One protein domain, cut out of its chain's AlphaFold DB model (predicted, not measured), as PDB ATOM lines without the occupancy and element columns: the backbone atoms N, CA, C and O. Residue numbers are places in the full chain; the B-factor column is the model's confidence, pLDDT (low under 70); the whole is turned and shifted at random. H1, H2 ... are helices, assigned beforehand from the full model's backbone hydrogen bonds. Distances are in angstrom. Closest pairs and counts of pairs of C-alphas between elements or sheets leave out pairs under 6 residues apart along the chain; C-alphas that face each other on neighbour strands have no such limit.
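Overview. This is residues 175 to 299 of the 622 residues of the protein "Secreted effector protein pipB2" of Bythopirellula polymerisocia (UniProt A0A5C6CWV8). An elongated all-helix body has helix H4 in its middle, a helical hairpin, H1 and H2, towards one end and another, H6 and H7, towards the other. H3 lies beyond H1 by H2, and H5 packs between H4 and H7. The printed part has 125 residues with seven named helices, H1 to H7 in order, and no named strand. It is compact, with a radius of gyration of the C-alphas of 15.1 A, and spans 46 by 30 by 23 A.

Along the chain. H1, residues 177 to 191, begins at C-alpha 177 (199.043, 230.476, 241.016) and is 21.4 A long. H2 is residues 197 to 208 and H3 residues 212 to 217. H4, residues 221 to 237, is 24.2 A long. H5 is residues 251 to 261, H6 residues 265 to 276, and H7 residues 285 to 294, ending at C-alpha 294 (205.305, 207.055, 229.512).

Arrangement. The hub H4 touches H1 at a steep tilt of 63 degrees, closest at the C-alphas of Leu 188 and Ala 228, 4.4 A. H1 and H2 form a hairpin, closest at C-alphas Met 190 and Pro 197, 5.2 A. H2 and H3 only just touch, with 3 pairs of C-alphas within 8 A. H4 touches H5, C-alphas Ala 229 and Val 257 being closest at 5.5 A. H5 touches H7, closest at C-alphas Gly 258 and Ala 294, 4.4 A. H6 and H7 form a hairpin, C-alphas Ile 271 and Ala 287 being closest at 5.9 A. H1 and H7 are apart. In the seven helices every O i to N i+4 pair is within hydrogen-bond range.

Size, cuts and confidence. The farthest C-alphas, Gly 209 and Arg 299, are 46.7 A apart. The printed part has no cut, and the link H4 to H5 is long. pLDDT is under 70 in 33 residues: 193 to 213, 215, 239 to 242 and 277 to 283.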
ATOM      1  N   PRO A 175     196.670 235.449 236.934       71.00
ATOM      2  CA  PRO A 175     198.013 235.847 237.376       71.00
ATOM      3  C   PRO A 175     198.431 235.313 238.757       71.00
ATOM      4  O   PRO A 175     199.587 235.424 239.157       71.00
ATOM      5  N   LYS A 176     197.500 234.759 239.546       80.25
ATOM      6  CA  LYS A 176     197.809 234.121 240.833       80.25
ATOM      7  C   LYS A 176     197.806 232.603 240.675       80.25
ATOM      8  O   LYS A 176     196.754 232.027 240.409       80.25
ATOM      9  N   GLN A 177     198.904 231.944 241.055       80.31
ATOM     10  CA  GLN A 177     199.043 230.476 241.016       80.31
ATOM     11  C   GLN A 177     197.858 229.721 241.639       80.31
ATOM     12  O   GLN A 177     197.372 228.738 241.090       80.31
ATOM     13  N   LYS A 178     197.329 230.201 242.776       77.94
ATOM     14  CA  LYS A 178     196.157 229.587 243.429       77.94
ATOM     15  C   LYS A 178     194.902 229.599 242.548       77.94
ATOM     16  O   LYS A 178     194.081 228.698 242.674       77.94
ATOM     17  N   GLN A 179     194.732 230.628 241.722       77.75
ATOM     18  CA  GLN A 179     193.598 230.765 240.810       77.75
ATOM     19  C   GLN A 179     193.765 229.830 239.614       77.75
ATOM     20  O   GLN A 179     192.844 229.073 239.319       77.75
ATOM     21  N   PHE A 180     194.960 229.804 239.016       80.56
ATOM     22  CA  PHE A 180     195.295 228.887 237.930       80.56
ATOM     23  C   PHE A 180     195.118 227.420 238.346       80.56
ATOM     24  O   PHE A 180     194.365 226.683 237.714       80.56
ATOM     25  N   SER A 181     195.696 227.004 239.484       78.75
ATOM     26  CA  SER A 181     195.531 225.634 239.997       78.75
ATOM     27  C   SER A 181     194.065 225.267 240.240       78.75
ATOM     28  O   SER A 181     193.675 224.111 240.085       78.75
ATOM     29  N   ALA A 182     193.234 226.238 240.622       77.31
ATOM     30  CA  ALA A 182     191.817 225.997 240.834       77.31
ATOM     31  C   ALA A 182     191.040 225.870 239.512       77.31
ATOM     32  O   ALA A 182     190.185 224.992 239.409       77.31
ATOM     33  N   ALA A 183     191.363 226.677 238.496       79.06
ATOM     34  CA  ALA A 183     190.817 226.539 237.144       79.06
ATOM     35  C   ALA A 183     191.212 225.193 236.508       79.06
ATOM     36  O   ALA A 183     190.365 224.497 235.945       79.06
ATOM     37  N   ALA A 184     192.466 224.780 236.686       81.94
ATOM     38  CA  ALA A 184     192.982 223.500 236.216       81.94
ATOM     39  C   ALA A 184     192.303 222.304 236.904       81.94
ATOM     40  O   ALA A 184     191.875 221.346 236.257       81.94
ATOM     41  N   TYR A 185     192.105 222.386 238.222       79.88
ATOM     42  CA  TYR A 185     191.308 221.405 238.959       79.88
ATOM     43  C   TYR A 185     189.841 221.382 238.509       79.88
ATOM     44  O   TYR A 185     189.266 220.301 238.378       79.88
ATOM     45  N   ALA A 186     189.237 222.539 238.221       79.06
ATOM     46  CA  ALA A 186     187.877 222.604 237.698       79.06
ATOM     47  C   ALA A 186     187.763 221.850 236.369       79.06
ATOM     48  O   ALA A 186     186.891 220.994 236.246       79.06
ATOM     49  N   CYS A 187     188.680 222.085 235.427       82.69
ATOM     50  CA  CYS A 187     188.723 221.386 234.140       82.69
ATOM     51  C   CYS A 187     188.786 219.865 234.303       82.69
ATOM     52  O   CYS A 187     187.966 219.153 233.724       82.69
ATOM     53  N   LEU A 188     189.661 219.374 235.186       81.88
ATOM     54  CA  LEU A 188     189.722 217.952 235.530       81.88
ATOM     55  C   LEU A 188     188.374 217.433 236.065       81.88
ATOM     56  O   LEU A 188     187.936 216.350 235.692       81.88
ATOM     57  N   THR A 189     187.678 218.196 236.913       78.75
ATOM     58  CA  THR A 189     186.354 217.783 237.415       78.75
ATOM     59  C   THR A 189     185.249 217.817 236.357       78.75
ATOM     60  O   THR A 189     184.335 216.993 236.446       78.75
ATOM     61  N   MET A 190     185.330 218.713 235.362       77.75
ATOM     62  CA  MET A 190     184.390 218.742 234.231       77.75
ATOM     63  C   MET A 190     184.554 217.488 233.369       77.75
ATOM     64  O   MET A 190     183.559 216.829 233.077       77.75
ATOM     65  N   LEU A 191     185.798 217.101 233.063       78.62
ATOM     66  CA  LEU A 191     186.106 215.904 232.271       78.62
ATOM     67  C   LEU A 191     185.665 214.595 232.939       78.62
ATOM     68  O   LEU A 191     185.340 213.628 232.261       78.62
ATOM     69  N   VAL A 192     185.640 214.551 234.272       76.25
ATOM     70  CA  VAL A 192     185.296 213.340 235.043       76.25
ATOM     71  C   VAL A 192     183.791 213.263 235.373       76.25
ATOM     72  O   VAL A 192     183.358 212.367 236.098       76.25
ATOM     73  N   GLY A 193     182.966 214.179 234.848       64.44
ATOM     74  CA  GLY A 193     181.502 214.081 234.919       64.44
ATOM     75  C   GLY A 193     180.899 214.311 236.310       64.44
ATOM     76  O   GLY A 193     179.894 213.694 236.662       64.44
ATOM     77  N   GLY A 194     181.500 215.174 237.139       57.28
ATOM     78  CA  GLY A 194     180.872 215.593 238.400       57.28
ATOM     79  C   GLY A 194     179.535 216.319 238.170       57.28
ATOM     80  O   GLY A 194     179.330 216.914 237.123       57.28
ATOM     81  N   SER A 195     178.625 216.310 239.145       47.50
ATOM     82  CA  SER A 195     177.317 216.993 239.073       47.50
ATOM     83  C   SER A 195     177.368 218.507 239.348       47.50
ATOM     84  O   SER A 195     176.377 219.202 239.140       47.50
ATOM     85  N   GLU A 196     178.521 219.050 239.765       51.50
ATOM     86  CA  GLU A 196     178.717 220.478 240.072       51.50
ATOM     87  C   GLU A 196     179.560 221.320 239.069       51.50
ATOM     88  O   GLU A 196     179.859 222.464 239.401       51.50
ATOM     89  N   PRO A 197     179.976 220.904 237.854       54.47
ATOM     90  CA  PRO A 197     181.148 221.503 237.203       54.47
ATOM     91  C   PRO A 197     180.936 222.968 236.805       54.47
ATOM     92  O   PRO A 197     181.835 223.793 236.947       54.47
ATOM     93  N   ILE A 198     179.712 223.325 236.401       51.53
ATOM     94  CA  ILE A 198     179.328 224.703 236.067       51.53
ATOM     95  C   ILE A 198     179.238 225.567 237.332       51.53
ATOM     96  O   ILE A 198     179.667 226.718 237.309       51.53
ATOM     97  N   ALA A 199     178.737 225.023 238.446       53.75
ATOM     98  CA  ALA A 199     178.643 225.732 239.719       53.75
ATOM     99  C   ALA A 199     180.019 225.900 240.379       53.75
ATOM    100  O   ALA A 199     180.299 226.954 240.944       53.75
ATOM    101  N   THR A 200     180.904 224.905 240.283       53.84
ATOM    102  CA  THR A 200     182.288 224.979 240.760       53.84
ATOM    103  C   THR A 200     183.108 225.938 239.902       53.84
ATOM    104  O   THR A 200     183.773 226.801 240.470       53.84
ATOM    105  N   ALA A 201     183.006 225.873 238.568       51.53
ATOM    106  CA  ALA A 201     183.633 226.843 237.669       51.53
ATOM    107  C   ALA A 201     183.123 228.266 237.951       51.53
ATOM    108  O   ALA A 201     183.935 229.162 238.153       51.53
ATOM    109  N   ALA A 202     181.804 228.458 238.092       53.00
ATOM    110  CA  ALA A 202     181.202 229.752 238.418       53.00
ATOM    111  C   ALA A 202     181.587 230.276 239.816       53.00
ATOM    112  O   ALA A 202     181.834 231.468 239.976       53.00
ATOM    113  N   ARG A 203     181.676 229.407 240.837       59.84
ATOM    114  CA  ARG A 203     182.134 229.764 242.197       59.84
ATOM    115  C   ARG A 203     183.622 230.111 242.224       59.84
ATOM    116  O   ARG A 203     184.020 231.010 242.967       59.84
ATOM    117  N   LEU A 204     184.435 229.401 241.444       53.75
ATOM    118  CA  LEU A 204     185.858 229.683 241.298       53.75
ATOM    119  C   LEU A 204     186.056 231.036 240.626       53.75
ATOM    120  O   LEU A 204     186.764 231.868 241.179       53.75
ATOM    121  N   THR A 205     185.338 231.323 239.542       50.66
ATOM    122  CA  THR A 205     185.461 232.603 238.837       50.66
ATOM    123  C   THR A 205     184.831 233.791 239.553       50.66
ATOM    124  O   THR A 205     185.372 234.894 239.491       50.66
ATOM    125  N   ALA A 206     183.750 233.583 240.312       53.91
ATOM    126  CA  ALA A 206     183.166 234.619 241.166       53.91
ATOM    127  C   ALA A 206     184.128 235.077 242.279       53.91
ATOM    128  O   ALA A 206     184.066 236.223 242.713       53.91
ATOM    129  N   LYS A 207     185.049 234.209 242.722       54.56
ATOM    130  CA  LYS A 207     186.117 234.567 243.670       54.56
ATOM    131  C   LYS A 207     187.355 235.185 243.008       54.56
ATOM    132  O   LYS A 207     188.163 235.775 243.724       54.56
ATOM    133  N   THR A 208     187.545 235.034 241.696       53.97
ATOM    134  CA  THR A 208     188.752 235.504 240.990       53.97
ATOM    135  C   THR A 208     188.558 236.778 240.174       53.97
ATOM    136  O   THR A 208     189.563 237.375 239.808       53.97
ATOM    137  N   GLY A 209     187.318 237.215 239.922       57.94
ATOM    138  CA  GLY A 209     187.035 238.403 239.102       57.94
ATOM    139  C   GLY A 209     187.264 238.182 237.601       57.94
ATOM    140  O   GLY A 209     187.475 239.140 236.864       57.94
ATOM    141  N   SER A 210     187.264 236.926 237.148       63.97
ATOM    142  CA  SER A 210     187.569 236.554 235.760       63.97
ATOM    143  C   SER A 210     186.421 236.894 234.803       63.97
ATOM    144  O   SER A 210     185.249 236.757 235.162       63.97
ATOM    145  N   SER A 211     186.751 237.306 233.573       68.12
ATOM    146  CA  SER A 211     185.759 237.699 232.565       68.12
ATOM    147  C   SER A 211     184.873 236.519 232.110       68.12
ATOM    148  O   SER A 211     185.305 235.360 232.148       68.12
ATOM    149  N   PRO A 212     183.637 236.785 231.634       66.88
ATOM    150  CA  PRO A 212     182.765 235.764 231.041       66.88
ATOM    151  C   PRO A 212     183.406 234.998 229.872       66.88
ATOM    152  O   PRO A 212     183.112 233.823 229.665       66.88
ATOM    153  N   GLU A 213     184.313 235.633 229.131       69.94
ATOM    154  CA  GLU A 213     185.054 235.008 228.031       69.94
ATOM    155  C   GLU A 213     186.012 233.925 228.526       69.94
ATOM    156  O   GLU A 213     186.015 232.817 227.993       69.94
ATOM    157  N   THR A 214     186.764 234.195 229.596       73.06
ATOM    158  CA  THR A 214     187.668 233.207 230.205       73.06
ATOM    159  C   THR A 214     186.896 231.978 230.688       73.06
ATOM    160  O   THR A 214     187.352 230.848 230.532       73.06
ATOM    161  N   LEU A 215     185.677 232.167 231.201       69.81
ATOM    162  CA  LEU A 215     184.788 231.062 231.566       69.81
ATOM    163  C   LEU A 215     184.341 230.208 230.377       69.81
ATOM    164  O   LEU A 215     184.213 228.993 230.524       69.81
ATOM    165  N   ARG A 216     184.073 230.829 229.223       72.94
ATOM    166  CA  ARG A 216     183.721 230.110 227.990       72.94
ATOM    167  C   ARG A 216     184.915 229.299 227.481       72.94
ATOM    168  O   ARG A 216     184.727 228.151 227.096       72.94
ATOM    169  N   LEU A 217     186.129 229.841 227.574       74.75
ATOM    170  CA  LEU A 217     187.359 229.144 227.180       74.75
ATOM    171  C   LEU A 217     187.619 227.881 228.012       74.75
ATOM    172  O   LEU A 217     187.899 226.828 227.451       74.75
ATOM    173  N   LEU A 218     187.423 227.928 229.335       76.12
ATOM    174  CA  LEU A 218     187.579 226.745 230.198       76.12
ATOM    175  C   LEU A 218     186.593 225.603 229.877       76.12
ATOM    176  O   LEU A 218     186.763 224.484 230.358       76.12
ATOM    177  N   ARG A 219     185.539 225.860 229.095       74.31
ATOM    178  CA  ARG A 219     184.590 224.826 228.649       74.31
ATOM    179  C   ARG A 219     185.045 224.098 227.388       74.31
ATOM    180  O   ARG A 219     184.428 223.099 227.036       74.31
ATOM    181  N   HIS A 220     186.084 224.591 226.722       75.25
ATOM    182  CA  HIS A 220     186.593 223.979 225.507       75.25
ATOM    183  C   HIS A 220     187.350 222.688 225.831       75.25
ATOM    184  O   HIS A 220     188.191 222.679 226.730       75.25
ATOM    185  N   SER A 221     187.096 221.615 225.082       75.81
ATOM    186  CA  SER A 221     187.684 220.286 225.313       75.81
ATOM    187  C   SER A 221     189.217 220.316 225.330       75.81
ATOM    188  O   SER A 221     189.826 219.828 226.278       75.81
ATOM    189  N   SER A 222     189.847 220.971 224.350       76.00
ATOM    190  CA  SER A 222     191.312 221.109 224.268       76.00
ATOM    191  C   SER A 222     191.906 221.812 225.492       76.00
ATOM    192  O   SER A 222     192.889 221.353 226.063       76.00
ATOM    193  N   ILE A 223     191.263 222.893 225.949       80.00
ATOM    194  CA  ILE A 223     191.690 223.634 227.142       80.00
ATOM    195  C   ILE A 223     191.490 222.782 228.396       80.00
ATOM    196  O   ILE A 223     192.357 222.749 229.271       80.00
ATOM    197  N   GLN A 224     190.365 222.067 228.478       83.56
ATOM    198  CA  GLN A 224     190.101 221.170 229.592       83.56
ATOM    199  C   GLN A 224     191.159 220.079 229.695       83.56
ATOM    200  O   GLN A 224     191.631 219.828 230.799       83.56
ATOM    201  N   LEU A 225     191.542 219.460 228.574       84.12
ATOM    202  CA  LEU A 225     192.570 218.422 228.521       84.12
ATOM    203  C   LEU A 225     193.934 218.962 228.965       84.12
ATOM    204  O   LEU A 225     194.517 218.399 229.892       84.12
ATOM    205  N   SER A 226     194.401 220.073 228.384       82.69
ATOM    206  CA  SER A 226     195.703 220.661 228.729       82.69
ATOM    207  C   SER A 226     195.776 221.065 230.200       82.69
ATOM    208  O   SER A 226     196.689 220.666 230.920       82.69
ATOM    209  N   LEU A 227     194.770 221.786 230.702       84.50
ATOM    210  CA  LEU A 227     194.757 222.207 232.101       84.50
ATOM    211  C   LEU A 227     194.539 221.041 233.073       84.50
ATOM    212  O   LEU A 227     195.086 221.039 234.176       84.50
ATOM    213  N   ALA A 228     193.740 220.039 232.705       87.94
ATOM    214  CA  ALA A 228     193.588 218.843 233.525       87.94
ATOM    215  C   ALA A 228     194.901 218.057 233.608       87.94
ATOM    216  O   ALA A 228     195.207 217.531 234.680       87.94
ATOM    217  N   ALA A 229     195.685 218.011 232.526       88.62
ATOM    218  CA  ALA A 229     197.004 217.391 232.525       88.62
ATOM    219  C   ALA A 229     197.965 218.143 233.449       88.62
ATOM    220  O   ALA A 229     198.568 217.510 234.310       88.62
ATOM    221  N   GLU A 230     198.013 219.475 233.377       85.06
ATOM    222  CA  GLU A 230     198.794 220.314 234.302       85.06
ATOM    223  C   GLU A 230     198.406 220.089 235.768       85.06
ATOM    224  O   GLU A 230     199.250 219.909 236.652       85.06
ATOM    225  N   SER A 231     197.097 220.038 236.036       85.25
ATOM    226  CA  SER A 231     196.556 219.741 237.363       85.25
ATOM    227  C   SER A 231     197.013 218.370 237.855       85.25
ATOM    228  O   SER A 231     197.464 218.242 238.995       85.25
ATOM    229  N   LEU A 232     196.943 217.344 236.999       87.44
ATOM    230  CA  LEU A 232     197.391 215.992 237.323       87.44
ATOM    231  C   LEU A 232     198.907 215.915 237.514       87.44
ATOM    232  O   LEU A 232     199.333 215.295 238.482       87.44
ATOM    233  N   MET A 233     199.708 216.563 236.668       86.94
ATOM    234  CA  MET A 233     201.171 216.602 236.773       86.94
ATOM    235  C   MET A 233     201.624 217.300 238.057       86.94
ATOM    236  O   MET A 233     202.384 216.731 238.843       86.94
ATOM    237  N   THR A 234     201.073 218.483 238.341       84.38
ATOM    238  CA  THR A 234     201.319 219.213 239.597       84.38
ATOM    239  C   THR A 234     200.923 218.366 240.798       84.38
ATOM    240  O   THR A 234     201.629 218.305 241.812       84.38
ATOM    241  N   ALA A 235     199.770 217.697 240.699       81.69
ATOM    242  CA  ALA A 235     199.315 216.814 241.746       81.69
ATOM    243  C   ALA A 235     200.352 215.701 241.944       81.69
ATOM    244  O   ALA A 235     200.857 215.631 243.064       81.69
ATOM    245  N   LEU A 236     200.699 214.940 240.890       83.69
ATOM    246  CA  LEU A 236     201.671 213.831 240.844       83.69
ATOM    247  C   LEU A 236     203.025 214.186 241.474       83.69
ATOM    248  O   LEU A 236     203.629 213.349 242.163       83.69
ATOM    249  N   ASP A 237     203.465 215.433 241.324       82.94
ATOM    250  CA  ASP A 237     204.704 215.906 241.929       82.94
ATOM    251  C   ASP A 237     204.592 216.192 243.451       82.94
ATOM    252  O   ASP A 237     205.515 215.951 244.233       82.94
ATOM    253  N   SER A 238     203.418 216.603 243.935       74.62
ATOM    254  CA  SER A 238     203.215 217.134 245.299       74.62
ATOM    255  C   SER A 238     203.015 216.105 246.439       74.62
ATOM    256  O   SER A 238     202.699 216.490 247.567       74.62
ATOM    257  N   ARG A 239     203.190 214.793 246.195       64.19
ATOM    258  CA  ARG A 239     202.958 213.677 247.160       64.19
ATOM    259  C   ARG A 239     201.534 213.581 247.757       64.19
ATOM    260  O   ARG A 239     201.345 212.901 248.768       64.19
ATOM    261  N   ARG A 240     200.520 214.232 247.179       62.22
ATOM    262  CA  ARG A 240     199.128 214.167 247.677       62.22
ATOM    263  C   ARG A 240     198.407 212.911 247.162       62.22
ATOM    264  O   ARG A 240     198.662 212.447 246.065       62.22
ATOM    265  N   THR A 241     197.498 212.334 247.950       54.25
ATOM    266  CA  THR A 241     196.725 211.131 247.572       54.25
ATOM    267  C   THR A 241     195.752 211.407 246.415       54.25
ATOM    268  O   THR A 241     194.889 212.277 246.539       54.25
ATOM    269  N   TYR A 242     195.827 210.638 245.319       66.81
ATOM    270  CA  TYR A 242     195.044 210.900 244.099       66.81
ATOM    271  C   TYR A 242     193.698 210.179 244.071       66.81
ATOM    272  O   TYR A 242     193.599 209.045 243.611       66.81
ATOM    273  N   LYS A 243     192.633 210.880 244.470       72.56
ATOM    274  CA  LYS A 243     191.245 210.441 244.217       72.56
ATOM    275  C   LYS A 243     190.843 210.528 242.735       72.56
ATOM    276  O   LYS A 243     189.839 209.948 242.344       72.56
ATOM    277  N   ALA A 244     191.583 211.277 241.913       76.38
ATOM    278  CA  ALA A 244     191.293 211.392 240.483       76.38
ATOM    279  C   ALA A 244     191.684 210.112 239.725       76.38
ATOM    280  O   ALA A 244     190.885 209.598 238.955       76.38
ATOM    281  N   LEU A 245     192.860 209.542 240.024       81.62
ATOM    282  CA  LEU A 245     193.374 208.325 239.376       81.62
ATOM    283  C   LEU A 245     192.622 207.041 239.765       81.62
ATOM    284  O   LEU A 245     192.865 205.991 239.174       81.62
ATOM    285  N   THR A 246     191.750 207.105 240.775       77.62
ATOM    286  CA  THR A 246     190.839 206.003 241.126       77.62
ATOM    287  C   THR A 246     189.573 206.006 240.269       77.62
ATOM    288  O   THR A 246     188.792 205.063 240.335       77.62
ATOM    289  N   ARG A 247     189.323 207.078 239.508       80.94
ATOM    290  CA  ARG A 247     188.240 207.161 238.523       80.94
ATOM    291  C   ARG A 247     188.818 206.894 237.137       80.94
ATOM    292  O   ARG A 247     189.987 207.182 236.893       80.94
ATOM    293  N   ARG A 248     187.998 206.362 236.230       85.31
ATOM    294  CA  ARG A 248     188.382 206.211 234.824       85.31
ATOM    295  C   ARG A 248     188.432 207.601 234.189       85.31
ATOM    296  O   ARG A 248     187.417 208.289 234.147       85.31
ATOM    297  N   LEU A 249     189.623 208.026 233.783       89.00
ATOM    298  CA  LEU A 249     189.855 209.301 233.107       89.00
ATOM    299  C   LEU A 249     189.729 209.117 231.580       89.00
ATOM    300  O   LEU A 249     189.880 207.985 231.106       89.00
ATOM    301  N   PRO A 250     189.465 210.191 230.811       90.12
ATOM    302  CA  PRO A 250     189.545 210.152 229.349       90.12
ATOM    303  C   PRO A 250     190.925 209.685 228.877       90.12
ATOM    304  O   PRO A 250     191.939 210.023 229.496       90.12
ATOM    305  N   PHE A 251     190.971 208.903 227.801       91.50
ATOM    306  CA  PHE A 251     192.215 208.310 227.308       91.50
ATOM    307  C   PHE A 251     193.208 209.376 226.819       91.50
ATOM    308  O   PHE A 251     194.395 209.296 227.122       91.50
ATOM    309  N   GLU A 252     192.716 210.426 226.166       90.06
ATOM    310  CA  GLU A 252     193.501 211.550 225.646       90.06
ATOM    311  C   GLU A 252     194.261 212.270 226.769       90.06
ATOM    312  O   GLU A 252     195.424 212.646 226.623       90.06
ATOM    313  N   LEU A 253     193.624 212.407 227.938       90.62
ATOM    314  CA  LEU A 253     194.253 212.980 229.124       90.62
ATOM    315  C   LEU A 253     195.371 212.076 229.662       90.62
ATOM    316  O   LEU A 253     196.423 212.569 230.068       90.62
ATOM    317  N   ILE A 254     195.154 210.759 229.670       92.94
ATOM    318  CA  ILE A 254     196.159 209.777 230.098       92.94
ATOM    319  C   ILE A 254     197.367 209.785 229.163       92.94
ATOM    320  O   ILE A 254     198.500 209.733 229.639       92.94
ATOM    321  N   GLU A 255     197.136 209.878 227.855       91.25
ATOM    322  CA  GLU A 255     198.199 209.973 226.858       91.25
ATOM    323  C   GLU A 255     199.038 211.241 227.058       91.25
ATOM    324  O   GLU A 255     200.267 211.156 227.131       91.25
ATOM    325  N   LEU A 256     198.387 212.398 227.221       88.25
ATOM    326  CA  LEU A 256     199.065 213.674 227.446       88.25
ATOM    327  C   LEU A 256     199.926 213.635 228.720       88.25
ATOM    328  O   LEU A 256     201.123 213.916 228.668       88.25
ATOM    329  N   VAL A 257     199.351 213.191 229.844       91.44
ATOM    330  CA  VAL A 257     200.070 213.057 231.125       91.44
ATOM    331  C   VAL A 257     201.214 212.043 231.026       91.44
ATOM    332  O   VAL A 257     202.299 212.283 231.556       91.44
ATOM    333  N   GLY A 258     201.007 210.918 230.336       92.06
ATOM    334  CA  GLY A 258     202.038 209.905 230.107       92.06
ATOM    335  C   GLY A 258     203.240 210.445 229.340       92.06
ATOM    336  O   GLY A 258     204.376 210.222 229.759       92.06
ATOM    337  N   ARG A 259     203.007 211.219 228.272       89.81
ATOM    338  CA  ARG A 259     204.075 211.898 227.518       89.81
ATOM    339  C   ARG A 259     204.861 212.857 228.414       89.81
ATOM    340  O   ARG A 259     206.084 212.759 228.449       89.81
ATOM    341  N   SER A 260     204.181 213.693 229.199       88.62
ATOM    342  CA  SER A 260     204.831 214.620 230.142       88.62
ATOM    343  C   SER A 260     205.632 213.903 231.239       88.62
ATOM    344  O   SER A 260     206.647 214.417 231.708       88.62
ATOM    345  N   CYS A 261     205.224 212.696 231.644       90.31
ATOM    346  CA  CYS A 261     205.949 211.909 232.644       90.31
ATOM    347  C   CYS A 261     207.278 211.321 232.130       90.31
ATOM    348  O   CYS A 261     208.131 210.989 232.956       90.31
ATOM    349  N   ARG A 262     207.487 211.193 230.808       88.81
ATOM    350  CA  ARG A 262     208.707 210.592 230.218       88.81
ATOM    351  C   ARG A 262     209.985 211.292 230.652       88.81
ATOM    352  O   ARG A 262     210.998 210.650 230.909       88.81
ATOM    353  N   GLU A 263     209.909 212.608 230.773       85.00
ATOM    354  CA  GLU A 263     211.040 213.464 231.121       85.00
ATOM    355  C   GLU A 263     211.203 213.626 232.643       85.00
ATOM    356  O   GLU A 263     212.106 214.319 233.109       85.00
ATOM    357  N   GLN A 264     210.364 212.955 233.449       89.38
ATOM    358  CA  GLN A 264     210.329 213.103 234.908       89.38
ATOM    359  C   GLN A 264     210.454 211.752 235.652       89.38
ATOM    360  O   GLN A 264     209.487 211.246 236.234       89.38
ATOM    361  N   PRO A 265     211.670 211.174 235.758       87.56
ATOM    362  CA  PRO A 265     211.894 209.873 236.410       87.56
ATOM    363  C   PRO A 265     211.512 209.820 237.900       87.56
ATOM    364  O   PRO A 265     211.323 208.748 238.482       87.56
ATOM    365  N   SER A 266     211.458 210.970 238.577       88.75
ATOM    366  CA  SER A 266     210.988 211.077 239.964       88.75
ATOM    367  C   SER A 266     209.481 210.833 240.079       88.75
ATOM    368  O   SER A 266     209.050 210.206 241.049       88.75
ATOM    369  N   VAL A 267     208.697 211.290 239.098       88.94
ATOM    370  CA  VAL A 267     207.244 211.105 239.029       88.94
ATOM    371  C   VAL A 267     206.913 209.655 238.692       88.94
ATOM    372  O   VAL A 267     206.142 209.039 239.425       88.94
ATOM    373  N   LEU A 268     207.576 209.058 237.695       89.00
ATOM    374  CA  LEU A 268     207.374 207.647 237.329       89.00
ATOM    375  C   LEU A 268     207.602 206.693 238.508       89.00
ATOM    376  O   LEU A 268     206.734 205.883 238.825       89.00
ATOM    377  N   ARG A 269     208.696 206.869 239.263       87.50
ATOM    378  CA  ARG A 269     208.959 206.079 240.484       87.50
ATOM    379  C   ARG A 269     207.881 206.237 241.558       87.50
ATOM    380  O   ARG A 269     207.709 205.360 242.401       87.50
ATOM    381  N   ARG A 270     207.171 207.367 241.598       86.19
ATOM    382  CA  ARG A 270     206.043 207.561 242.525       86.19
ATOM    383  C   ARG A 270     204.788 206.863 242.019       86.19
ATOM    384  O   ARG A 270     204.097 206.259 242.831       86.19
ATOM    385  N   ILE A 271     204.514 206.927 240.716       87.19
ATOM    386  CA  ILE A 271     203.403 206.204 240.081       87.19
ATOM    387  C   ILE A 271     203.582 204.695 240.280       87.19
ATOM    388  O   ILE A 271     202.648 204.014 240.698       87.19
ATOM    389  N   GLU A 272     204.799 204.185 240.107       85.12
ATOM    390  CA  GLU A 272     205.141 202.788 240.377       85.12
ATOM    391  C   GLU A 272     204.867 202.399 241.840       85.12
ATOM    392  O   GLU A 272     204.158 201.431 242.106       85.12
ATOM    393  N   LYS A 273     205.280 203.228 242.810       82.62
ATOM    394  CA  LYS A 273     204.946 203.017 244.233       82.62
ATOM    395  C   LYS A 273     203.441 203.031 244.524       82.62
ATOM    396  O   LYS A 273     202.991 202.351 245.447       82.62
ATOM    397  N   LEU A 274     202.650 203.813 243.780       81.19
ATOM    398  CA  LEU A 274     201.186 203.792 243.906       81.19
ATOM    399  C   LEU A 274     200.618 202.455 243.441       81.19
ATOM    400  O   LEU A 274     199.725 201.917 244.092       81.19
ATOM    401  N   LEU A 275     201.158 201.910 242.351       80.00
ATOM    402  CA  LEU A 275     200.789 200.591 241.855       80.00
ATOM    403  C   LEU A 275     201.192 199.495 242.849       80.00
ATOM    404  O   LEU A 275     200.421 198.564 243.068       80.00
ATOM    405  N   GLU A 276     202.359 199.599 243.491       75.25
ATOM    406  CA  GLU A 276     202.878 198.660 244.508       75.25
ATOM    407  C   GLU A 276     202.037 198.560 245.786       75.25
ATOM    408  O   GLU A 276     202.080 197.539 246.476       75.25
ATOM    409  N   SER A 277     201.221 199.569 246.090       68.00
ATOM    410  CA  SER A 277     200.408 199.586 247.306       68.00
ATOM    411  C   SER A 277     199.412 198.410 247.339       68.00
ATOM    412  O   SER A 277     198.535 198.284 246.491       68.00
ATOM    413  N   THR A 278     199.514 197.555 248.361       54.09
ATOM    414  CA  THR A 278     198.666 196.361 248.573       54.09
ATOM    415  C   THR A 278     197.268 196.677 249.118       54.09
ATOM    416  O   THR A 278     196.472 195.772 249.367       54.09
ATOM    417  N   ARG A 279     196.951 197.960 249.322       59.38
ATOM    418  CA  ARG A 279     195.660 198.417 249.845       59.38
ATOM    419  C   ARG A 279     194.618 198.388 248.721       59.38
ATOM    420  O   ARG A 279     194.610 199.239 247.836       59.38
ATOM    421  N   THR A 280     193.766 197.364 248.737       49.88
ATOM    422  CA  THR A 280     192.779 197.042 247.686       49.88
ATOM    423  C   THR A 280     191.692 198.103 247.482       49.88
ATOM    424  O   THR A 280     191.025 198.089 246.452       49.88
ATOM    425  N   ASP A 281     191.522 199.024 248.434       51.34
ATOM    426  CA  ASP A 281     190.650 200.207 248.380       51.34
ATOM    427  C   ASP A 281     191.240 201.368 247.552       51.34
ATOM    428  O   ASP A 281     190.565 202.371 247.321       51.34
ATOM    429  N   LYS A 282     192.484 201.233 247.073       55.81
ATOM    430  CA  LYS A 282     193.217 202.239 246.288       55.81
ATOM    431  C   LYS A 282     193.624 201.714 244.912       55.81
ATOM    432  O   LYS A 282     194.781 201.817 244.513       55.81
ATOM    433  N   ALA A 283     192.683 201.118 244.184       58.47
ATOM    434  CA  ALA A 283     192.909 200.794 242.780       58.47
ATOM    435  C   ALA A 283     193.287 202.079 242.022       58.47
ATOM    436  O   ALA A 283     192.522 203.044 242.022       58.47
ATOM    437  N   HIS A 284     194.459 202.099 241.391       75.06
ATOM    438  CA  HIS A 284     194.908 203.205 240.546       75.06
ATOM    439  C   HIS A 284     195.050 202.718 239.096       75.06
ATOM    440  O   HIS A 284     196.161 202.683 238.570       75.06
ATOM    441  N   PRO A 285     193.953 202.322 238.425       77.56
ATOM    442  CA  PRO A 285     194.019 201.790 237.059       77.56
ATOM    443  C   PRO A 285     194.639 202.788 236.075       77.56
ATOM    444  O   PRO A 285     195.397 202.425 235.174       77.56
ATOM    445  N   MET A 286     194.404 204.079 236.317       89.00
ATOM    446  CA  MET A 286     194.989 205.158 235.531       89.00
ATOM    447  C   MET A 286     196.496 205.293 235.752       89.00
ATOM    448  O   MET A 286     197.193 205.696 234.832       89.00
ATOM    449  N   ALA A 287     197.032 204.900 236.914       89.12
ATOM    450  CA  ALA A 287     198.479 204.885 237.128       89.12
ATOM    451  C   ALA A 287     199.165 203.886 236.184       89.12
ATOM    452  O   ALA A 287     200.150 204.241 235.549       89.12
ATOM    453  N   GLY A 288     198.612 202.677 236.029       90.12
ATOM    454  CA  GLY A 288     199.145 201.682 235.088       90.12
ATOM    455  C   GLY A 288     199.045 202.155 233.639       90.12
ATOM    456  O   GLY A 288     199.977 201.979 232.863       90.12
ATOM    457  N   SER A 289     197.943 202.831 233.308       93.81
ATOM    458  CA  SER A 289     197.739 203.412 231.978       93.81
ATOM    459  C   SER A 289     198.780 204.505 231.685       93.81
ATOM    460  O   SER A 289     199.402 204.492 230.628       93.81
ATOM    461  N   ILE A 290     199.045 205.404 232.645       93.50
ATOM    462  CA  ILE A 290     200.089 206.440 232.531       93.50
ATOM    463  C   ILE A 290     201.478 205.804 232.383       93.50
ATOM    464  O   ILE A 290     202.257 206.275 231.559       93.50
ATOM    465  N   MET A 291     201.785 204.734 233.132       92.44
ATOM    466  CA  MET A 291     203.079 204.043 233.021       92.44
ATOM    467  C   MET A 291     203.328 203.522 231.604       92.44
ATOM    468  O   MET A 291     204.403 203.764 231.073       92.44
ATOM    469  N   VAL A 292     202.335 202.888 230.970       93.31
ATOM    470  CA  VAL A 292     202.447 202.408 229.576       93.31
ATOM    471  C   VAL A 292     202.619 203.554 228.581       93.31
ATOM    472  O   VAL A 292     203.379 203.439 227.622       93.31
ATOM    473  N   GLN A 293     201.920 204.672 228.789       93.31
ATOM    474  CA  GLN A 293     202.050 205.834 227.906       93.31
ATOM    475  C   GLN A 293     203.411 206.523 228.057       93.31
ATOM    476  O   GLN A 293     203.973 207.022 227.077       93.31
ATOM    477  N   ALA A 294     203.972 206.532 229.266       92.88
ATOM    478  CA  ALA A 294     205.305 207.055 229.512       92.88
ATOM    479  C   ALA A 294     206.394 206.110 228.977       92.88
ATOM    480  O   ALA A 294     207.276 206.541 228.241       92.88
ATOM    481  N   ASP A 295     206.305 204.821 229.274       91.25
ATOM    482  CA  ASP A 295     207.268 203.811 228.857       91.25
ATOM    483  C   ASP A 295     206.538 202.650 228.175       91.25
ATOM    484  O   ASP A 295     205.869 201.838 228.815       91.25
ATOM    485  N   SER A 296     206.692 202.557 226.853       86.50
ATOM    486  CA  SER A 296     206.033 201.536 226.034       86.50
ATOM    487  C   SER A 296     206.537 200.114 226.295       86.50
ATOM    488  O   SER A 296     205.901 199.155 225.855       86.50
ATOM    489  N   VAL A 297     207.667 199.961 226.993       89.50
ATOM    490  CA  VAL A 297     208.230 198.666 227.405       89.50
ATOM    491  C   VAL A 297     207.768 198.287 228.813       89.50
ATOM    492  O   VAL A 297     207.915 197.133 229.229       89.50
ATOM    493  N   TRP A 298     207.175 199.227 229.556       91.19
ATOM    494  CA  TRP A 298     206.708 198.965 230.905       91.19
ATOM    495  C   TRP A 298     205.692 197.823 230.920       91.19
ATOM    496  O   TRP A 298     204.762 197.752 230.110       91.19
ATOM    497  N   ARG A 299     205.862 196.928 231.892       90.38
ATOM    498  CA  ARG A 299     204.946 195.824 232.155       90.38
ATOM    499  C   ARG A 299     204.803 195.594 233.656       90.38
ATOM    500  O   ARG A 299     205.774 195.798 234.392       90.38
TER     501      ARG A 299